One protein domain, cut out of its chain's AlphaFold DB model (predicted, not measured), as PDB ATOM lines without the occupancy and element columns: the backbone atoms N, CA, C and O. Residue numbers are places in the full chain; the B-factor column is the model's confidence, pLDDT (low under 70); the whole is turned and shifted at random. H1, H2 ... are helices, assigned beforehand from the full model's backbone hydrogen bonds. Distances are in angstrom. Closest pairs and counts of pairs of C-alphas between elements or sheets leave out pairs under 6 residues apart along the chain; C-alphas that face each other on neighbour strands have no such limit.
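AT A GLANCE: This is residues 109 to 167 of the 406 residues of an uncharacterized protein of Rhizopus azygosporus (UniProt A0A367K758). A long helix, H1, runs along one side of a looped stretch that holds two one-turn helices, H2 and H3, and a second long helix, H4, leads away at one end, where its residues 162 to 167 stick out. At the other end the link from H1 to H2 turns back near Ala 126. The printed part has 59 residues with four named helices, in the order H1, H2, H3, H4, and no named strand; its class is all helix. It is only just compact, close to loose, with a radius of gyration of the C-alphas of 12.0 A, and its elongated outline spans 39 by 23 by 15 A.

IN THESE COORDINATES: H1, residues 109 to 121, starts with C-alpha 109 at (2.246, -1.020, -45.759) and is 18.3 A long from first to last C-alpha. H2 is residues 133 to 136, and H3 is residues 149 to 152. H4, residues 155 to 167, is 17.8 A long and ends with C-alpha 167 at (17.626, 1.294, -36.636).

HOW THE PARTS SIT: H1 touches H2 with its residues 115 to 119 alone; the closest C-alphas, of Lys 119 and Tyr 135, are 5.2 A apart. H1 only just touches H3, with 3 pairs of C-alphas within 8 A, through its residues 114 to 118 alone; the closest are those of Lys 114 and Ile 152, at 6.6 A. H2 and H3 are close but not clearly touching, the closest C-alphas being those of Leu 134 and Leu 149, 6.4 A apart. H1 and H4 are close but not clearly touching, with the C-alphas of Val 111 and Asp 157 closest at 7.0 A; they run opposite ways at a steep tilt of 47 degrees. H3 and H4 meet only through their link, and H2 and H4 are apart. In H1 and H4 every O i to N i+4 pair is within hydrogen-bond range; H2 and H3 are too short for such a pair.

THE WHOLE: The C-alphas farthest apart, of Ala 126 and Lys 167, are 39.4 A from each other. The printed part has no cut. The links H1 to H2 and H2 to H3 are long, and the link H3 to H4 is tight. The mean pLDDT of the printed part is 72.1, and 22 residues are under 70, among them residues 136 to 146.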
ATOM      1  N   GLU A 109       3.435  -0.644 -44.985       73.12
ATOM      2  CA  GLU A 109       2.246  -1.020 -45.759       73.12
ATOM      3  C   GLU A 109       0.969  -0.470 -45.122       73.12
ATOM      4  O   GLU A 109       0.209   0.213 -45.808       73.12
ATOM      5  N   ARG A 110       0.794  -0.629 -43.800       81.75
ATOM      6  CA  ARG A 110      -0.367  -0.078 -43.076       81.75
ATOM      7  C   ARG A 110      -0.481   1.431 -43.258       81.75
ATOM      8  O   ARG A 110      -1.560   1.954 -43.541       81.75
ATOM      9  N   VAL A 111       0.633   2.150 -43.132       80.06
ATOM     10  CA  VAL A 111       0.667   3.602 -43.340       80.06
ATOM     11  C   VAL A 111       0.350   3.968 -44.783       80.06
ATOM     12  O   VAL A 111      -0.441   4.882 -45.015       80.06
ATOM     13  N   ARG A 112       0.909   3.250 -45.759       75.31
ATOM     14  CA  ARG A 112       0.633   3.488 -47.181       75.31
ATOM     15  C   ARG A 112      -0.849   3.291 -47.505       75.31
ATOM     16  O   ARG A 112      -1.439   4.159 -48.149       75.31
ATOM     17  N   SER A 113      -1.448   2.208 -47.020       77.06
ATOM     18  CA  SER A 113      -2.870   1.899 -47.183       77.06
ATOM     19  C   SER A 113      -3.751   2.976 -46.538       77.06
ATOM     20  O   SER A 113      -4.650   3.513 -47.189       77.06
ATOM     21  N   LYS A 114      -3.426   3.413 -45.312       82.12
ATOM     22  CA  LYS A 114      -4.123   4.518 -44.622       82.12
ATOM     23  C   LYS A 114      -4.028   5.846 -45.388       82.12
ATOM     24  O   LYS A 114      -5.028   6.551 -45.522       82.12
ATOM     25  N   ILE A 115      -2.859   6.177 -45.940       79.06
ATOM     26  CA  ILE A 115      -2.671   7.377 -46.772       79.06
ATOM     27  C   ILE A 115      -3.491   7.280 -48.063       79.06
ATOM     28  O   ILE A 115      -4.141   8.253 -48.443       79.06
ATOM     29  N   MET A 116      -3.498   6.126 -48.734       74.88
ATOM     30  CA  MET A 116      -4.292   5.937 -49.954       74.88
ATOM     31  C   MET A 116      -5.791   6.054 -49.687       74.88
ATOM     32  O   MET A 116      -6.480   6.777 -50.406       74.88
ATOM     33  N   ASN A 117      -6.280   5.442 -48.610       79.69
ATOM     34  CA  ASN A 117      -7.677   5.568 -48.202       79.69
ATOM     35  C   ASN A 117      -8.043   7.025 -47.907       79.69
ATOM     36  O   ASN A 117      -9.073   7.510 -48.377       79.69
ATOM     37  N   PHE A 118      -7.164   7.765 -47.228       81.88
ATOM     38  CA  PHE A 118      -7.356   9.197 -47.018       81.88
ATOM     39  C   PHE A 118      -7.440   9.981 -48.333       81.88
ATOM     40  O   PHE A 118      -8.315  10.836 -48.474       81.88
ATOM     41  N   LYS A 119      -6.573   9.694 -49.311       77.00
ATOM     42  CA  LYS A 119      -6.607  10.356 -50.627       77.00
ATOM     43  C   LYS A 119      -7.915  10.091 -51.371       77.00
ATOM     44  O   LYS A 119      -8.460  11.016 -51.960       77.00
ATOM     45  N   ILE A 120      -8.419   8.857 -51.320       76.38
ATOM     46  CA  ILE A 120      -9.679   8.459 -51.969       76.38
ATOM     47  C   ILE A 120     -10.881   9.160 -51.322       76.38
ATOM     48  O   ILE A 120     -11.808   9.562 -52.019       76.38
ATOM     49  N   GLN A 121     -10.865   9.312 -49.997       80.06
ATOM     50  CA  GLN A 121     -11.977   9.878 -49.228       80.06
ATOM     51  C   GLN A 121     -11.959  11.411 -49.135       80.06
ATOM     52  O   GLN A 121     -12.938  12.008 -48.691       80.06
ATOM     53  N   THR A 122     -10.855  12.056 -49.508       80.31
ATOM     54  CA  THR A 122     -10.697  13.506 -49.368       80.31
ATOM     55  C   THR A 122     -11.006  14.218 -50.675       80.31
ATOM     56  O   THR A 122     -10.347  13.997 -51.690       80.31
ATOM     57  N   ASP A 123     -11.955  15.150 -50.622       79.12
ATOM     58  CA  ASP A 123     -12.234  16.047 -51.738       79.12
ATOM     59  C   ASP A 123     -11.035  16.956 -52.034       79.12
ATOM     60  O   ASP A 123     -10.382  17.503 -51.138       79.12
ATOM     61  N   HIS A 124     -10.769  17.155 -53.319       73.31
ATOM     62  CA  HIS A 124      -9.722  18.054 -53.775       73.31
ATOM     63  C   HIS A 124     -10.099  19.528 -53.540       73.31
ATOM     64  O   HIS A 124     -11.102  20.025 -54.059       73.31
ATOM     65  N   VAL A 125      -9.237  20.269 -52.845       74.94
ATOM     66  CA  VAL A 125      -9.327  21.716 -52.623       74.94
ATOM     67  C   VAL A 125      -8.475  22.443 -53.662       74.94
ATOM     68  O   VAL A 125      -7.270  22.246 -53.756       74.94
ATOM     69  N   ALA A 126      -9.105  23.337 -54.431       55.12
ATOM     70  CA  ALA A 126      -8.466  24.050 -55.544       55.12
ATOM     71  C   ALA A 126      -7.259  24.918 -55.141       55.12
ATOM     72  O   ALA A 126      -6.376  25.185 -55.951       55.12
ATOM     73  N   GLU A 127      -7.217  25.384 -53.896       58.16
ATOM     74  CA  GLU A 127      -6.092  26.145 -53.369       58.16
ATOM     75  C   GLU A 127      -5.126  25.201 -52.647       58.16
ATOM     76  O   GLU A 127      -5.389  24.790 -51.520       58.16
ATOM     77  N   ILE A 128      -3.981  24.899 -53.271       55.44
ATOM     78  CA  ILE A 128      -2.994  23.912 -52.781       55.44
ATOM     79  C   ILE A 128      -2.617  24.130 -51.309       55.44
ATOM     80  O   ILE A 128      -2.523  23.180 -50.546       55.44
ATOM     81  N   HIS A 129      -2.443  25.384 -50.884       57.88
ATOM     82  CA  HIS A 129      -2.057  25.724 -49.510       57.88
ATOM     83  C   HIS A 129      -3.163  25.484 -48.464       57.88
ATOM     84  O   HIS A 129      -2.897  25.591 -47.269       57.88
ATOM     85  N   LYS A 130      -4.394  25.208 -48.909       66.56
ATOM     86  CA  LYS A 130      -5.540  24.818 -48.079       66.56
ATOM     87  C   LYS A 130      -5.797  23.307 -48.118       66.56
ATOM     88  O   LYS A 130      -6.538  22.818 -47.270       66.56
ATOM     89  N   GLN A 131      -5.209  22.584 -49.077       75.19
ATOM     90  CA  GLN A 131      -5.240  21.123 -49.123       75.19
ATOM     91  C   GLN A 131      -4.277  20.556 -48.074       75.19
ATOM     92  O   GLN A 131      -3.183  21.082 -47.867       75.19
ATOM     93  N   ASP A 132      -4.673  19.466 -47.422       79.56
ATOM     94  CA  ASP A 132      -3.790  18.761 -46.495       79.56
ATOM     95  C   ASP A 132      -2.561  18.204 -47.227       79.56
ATOM     96  O   ASP A 132      -2.700  17.578 -48.278       79.56
ATOM     97  N   LEU A 133      -1.366  18.379 -46.657       69.75
ATOM     98  CA  LEU A 133      -0.116  17.854 -47.221       69.75
ATOM     99  C   LEU A 133      -0.165  16.332 -47.419       69.75
ATOM    100  O   LEU A 133       0.374  15.811 -48.399       69.75
ATOM    101  N   LEU A 134      -0.899  15.625 -46.558       75.50
ATOM    102  CA  LEU A 134      -1.042  14.180 -46.652       75.50
ATOM    103  C   LEU A 134      -1.788  13.730 -47.915       75.50
ATOM    104  O   LEU A 134      -1.556  12.627 -48.407       75.50
ATOM    105  N   TYR A 135      -2.627  14.592 -48.497       72.38
ATOM    106  CA  TYR A 135      -3.293  14.312 -49.772       72.38
ATOM    107  C   TYR A 135      -2.278  14.113 -50.904       72.38
ATOM    108  O   TYR A 135      -2.460  13.285 -51.795       72.38
ATOM    109  N   TYR A 136      -1.146  14.809 -50.830       67.69
ATOM    110  CA  TYR A 136      -0.037  14.645 -51.764       67.69
ATOM    111  C   TYR A 136       0.904  13.501 -51.363       67.69
ATOM    112  O   TYR A 136       1.785  13.137 -52.127       67.69
ATOM    113  N   GLY A 137       0.659  12.835 -50.231       64.00
ATOM    114  CA  GLY A 137       1.537  11.800 -49.677       64.00
ATOM    115  C   GLY A 137       2.678  12.362 -48.829       64.00
ATOM    116  O   GLY A 137       3.560  11.607 -48.437       64.00
ATOM    117  N   ILE A 138       2.657  13.662 -48.521       64.44
ATOM    118  CA  ILE A 138       3.696  14.309 -47.724       64.44
ATOM    119  C   ILE A 138       3.408  14.065 -46.239       64.44
ATOM    120  O   ILE A 138       2.386  14.502 -45.703       64.44
ATOM    121  N   ILE A 139       4.333  13.380 -45.570       69.81
ATOM    122  CA  ILE A 139       4.274  13.082 -44.137       69.81
ATOM    123  C   ILE A 139       4.960  14.217 -43.366       69.81
ATOM    124  O   ILE A 139       6.181  14.242 -43.220       69.81
ATOM    125  N   ASP A 140       4.174  15.166 -42.852       64.69
ATOM    126  CA  ASP A 140       4.681  16.235 -41.984       64.69
ATOM    127  C   ASP A 140       4.565  15.838 -40.502       64.69
ATOM    128  O   ASP A 140       3.487  15.782 -39.910       64.69
ATOM    129  N   LEU A 141       5.714  15.537 -39.893       66.25
ATOM    130  CA  LEU A 141       5.822  15.096 -38.498       66.25
ATOM    131  C   LEU A 141       5.863  16.255 -37.490       66.25
ATOM    132  O   LEU A 141       5.951  16.009 -36.280       66.25
ATOM    133  N   VAL A 142       5.820  17.512 -37.944       62.00
ATOM    134  CA  VAL A 142       5.870  18.676 -37.056       62.00
ATOM    135  C   VAL A 142       4.578  18.736 -36.227       62.00
ATOM    136  O   VAL A 142       3.491  18.807 -36.798       62.00
ATOM    137  N   PRO A 143       4.645  18.756 -34.880       53.72
ATOM    138  CA  PRO A 143       3.452  18.737 -34.021       53.72
ATOM    139  C   PRO A 143       2.506  19.936 -34.183       53.72
ATOM    140  O   PRO A 143       1.362  19.871 -33.748       53.72
ATOM    141  N   SER A 144       2.981  21.039 -34.767       54.03
ATOM    142  CA  SER A 144       2.208  22.263 -35.018       54.03
ATOM    143  C   SER A 144       1.674  22.368 -36.450       54.03
ATOM    144  O   SER A 144       1.295  23.460 -36.878       54.03
ATOM    145  N   SER A 145       1.756  21.297 -37.237       56.22
ATOM    146  CA  SER A 145       1.371  21.311 -38.643       56.22
ATOM    147  C   SER A 145      -0.148  21.271 -38.819       56.22
ATOM    148  O   SER A 145      -0.893  20.746 -37.995       56.22
ATOM    149  N   SER A 146      -0.617  21.846 -39.925       60.09
ATOM    150  CA  SER A 146      -2.014  21.798 -40.360       60.09
ATOM    151  C   SER A 146      -2.394  20.462 -41.007       60.09
ATOM    152  O   SER A 146      -3.435  20.394 -41.654       60.09
ATOM    153  N   THR A 147      -1.550  19.427 -40.898       71.06
ATOM    154  CA  THR A 147      -1.823  18.119 -41.495       71.06
ATOM    155  C   THR A 147      -2.599  17.208 -40.548       71.06
ATOM    156  O   THR A 147      -2.337  17.119 -39.347       71.06
ATOM    157  N   LYS A 148      -3.538  16.468 -41.126       78.25
ATOM    158  CA  LYS A 148      -4.324  15.408 -40.500       78.25
ATOM    159  C   LYS A 148      -3.545  14.107 -40.314       78.25
ATOM    160  O   LYS A 148      -4.143  13.122 -39.899       78.25
ATOM    161  N   LEU A 149      -2.231  14.085 -40.559       78.06
ATOM    162  CA  LEU A 149      -1.376  12.904 -40.405       78.06
ATOM    163  C   LEU A 149      -1.655  12.118 -39.118       78.06
ATOM    164  O   LEU A 149      -1.950  10.929 -39.177       78.06
ATOM    165  N   ARG A 150      -1.633  12.794 -37.964       78.19
ATOM    166  CA  ARG A 150      -1.863  12.172 -36.647       78.19
ATOM    167  C   ARG A 150      -3.309  11.729 -36.403       78.19
ATOM    168  O   ARG A 150      -3.560  11.010 -35.447       78.19
ATOM    169  N   ALA A 151      -4.254  12.190 -37.219       80.75
ATOM    170  CA  ALA A 151      -5.647  11.751 -37.166       80.75
ATOM    171  C   ALA A 151      -5.893  10.489 -38.012       80.75
ATOM    172  O   ALA A 151      -6.929   9.854 -37.855       80.75
ATOM    173  N   ILE A 152      -4.969  10.154 -38.917       82.88
ATOM    174  CA  ILE A 152      -5.128   9.082 -39.912       82.88
ATOM    175  C   ILE A 152      -4.179   7.927 -39.620       82.88
ATOM    176  O   ILE A 152      -4.548   6.766 -39.761       82.88
ATOM    177  N   ILE A 153      -2.955   8.243 -39.207       83.56
ATOM    178  CA  ILE A 153      -1.940   7.259 -38.868       83.56
ATOM    179  C   ILE A 153      -1.847   7.149 -37.353       83.56
ATOM    180  O   ILE A 153      -1.700   8.150 -36.651       83.56
ATOM    181  N   GLU A 154      -1.898   5.914 -36.859       85.12
ATOM    182  CA  GLU A 154      -1.753   5.634 -35.439       85.12
ATOM    183  C   GLU A 154      -0.330   5.932 -34.966       85.12
ATOM    184  O   GLU A 154       0.659   5.723 -35.674       85.12
ATOM    185  N   GLU A 155      -0.210   6.403 -33.727       82.12
ATOM    186  CA  GLU A 155       1.088   6.725 -33.139       82.12
ATOM    187  C   GLU A 155       1.978   5.477 -32.984       82.12
ATOM    188  O   GLU A 155       3.200   5.584 -33.047       82.12
ATOM    189  N   SER A 156       1.382   4.289 -32.849       83.94
ATOM    190  CA  SER A 156       2.063   2.987 -32.881       83.94
ATOM    191  C   SER A 156       2.778   2.743 -34.213       83.94
ATOM    192  O   SER A 156       3.983   2.498 -34.206       83.94
ATOM    193  N   ASP A 157       2.069   2.883 -35.335       81.44
ATOM    194  CA  ASP A 157       2.613   2.705 -36.689       81.44
ATOM    195  C   ASP A 157       3.715   3.736 -36.981       81.44
ATOM    196  O   ASP A 157       4.793   3.397 -37.469       81.44
ATOM    197  N   LEU A 158       3.486   5.002 -36.612       77.50
ATOM    198  CA  LEU A 158       4.486   6.065 -36.734       77.50
ATOM    199  C   LEU A 158       5.743   5.765 -35.917       77.50
ATOM    200  O   LEU A 158       6.853   5.953 -36.411       77.50
ATOM    201  N   ASN A 159       5.591   5.311 -34.673       79.50
ATOM    202  CA  ASN A 159       6.726   4.963 -33.826       79.50
ATOM    203  C   ASN A 159       7.483   3.743 -34.357       79.50
ATOM    204  O   ASN A 159       8.711   3.745 -34.303       79.50
ATOM    205  N   GLU A 160       6.785   2.748 -34.906       81.00
ATOM    206  CA  GLU A 160       7.400   1.579 -35.534       81.00
ATOM    207  C   GLU A 160       8.253   1.985 -36.743       81.00
ATOM    208  O   GLU A 160       9.441   1.652 -36.780       81.00
ATOM    209  N   ILE A 161       7.711   2.815 -37.644       72.88
ATOM    210  CA  ILE A 161       8.448   3.373 -38.790       72.88
ATOM    211  C   ILE A 161       9.626   4.220 -38.317       72.88
ATOM    212  O   ILE A 161      10.752   4.058 -38.783       72.88
ATOM    213  N   ILE A 162       9.408   5.124 -37.359       67.44
ATOM    214  CA  ILE A 162      10.474   5.961 -36.805       67.44
ATOM    215  C   ILE A 162      11.577   5.089 -36.199       67.44
ATOM    216  O   ILE A 162      12.756   5.419 -36.326       67.44
ATOM    217  N   ASP A 163      11.235   3.990 -35.536       71.56
ATOM    218  CA  ASP A 163      12.206   3.099 -34.919       71.56
ATOM    219  C   ASP A 163      12.919   2.204 -35.936       71.56
ATOM    220  O   ASP A 163      14.121   1.980 -35.780       71.56
ATOM    221  N   GLN A 164      12.255   1.764 -37.007       65.25
ATOM    222  CA  GLN A 164      12.897   1.126 -38.161       65.25
ATOM    223  C   GLN A 164      13.862   2.099 -38.848       65.25
ATOM    224  O   GLN A 164      15.044   1.787 -38.996       65.25
ATOM    225  N   VAL A 165      13.422   3.324 -39.149       59.34
ATOM    226  CA  VAL A 165      14.271   4.390 -39.699       59.34
ATOM    227  C   VAL A 165      15.426   4.685 -38.750       59.34
ATOM    228  O   VAL A 165      16.565   4.788 -39.194       59.34
ATOM    229  N   LYS A 166      15.213   4.758 -37.431       60.19
ATOM    230  CA  LYS A 166      16.293   4.921 -36.439       60.19
ATOM    231  C   LYS A 166      17.237   3.728 -36.400       60.19
ATOM    232  O   LYS A 166      18.423   3.944 -36.181       60.19
ATOM    233  N   LYS A 167      16.767   2.489 -36.561       60.47
ATOM    234  CA  LYS A 167      17.626   1.294 -36.636       60.47
ATOM    235  C   LYS A 167      18.477   1.335 -37.909       60.47
ATOM    236  O   LYS A 167      19.699   1.225 -37.805       60.47
TER     237      LYS A 167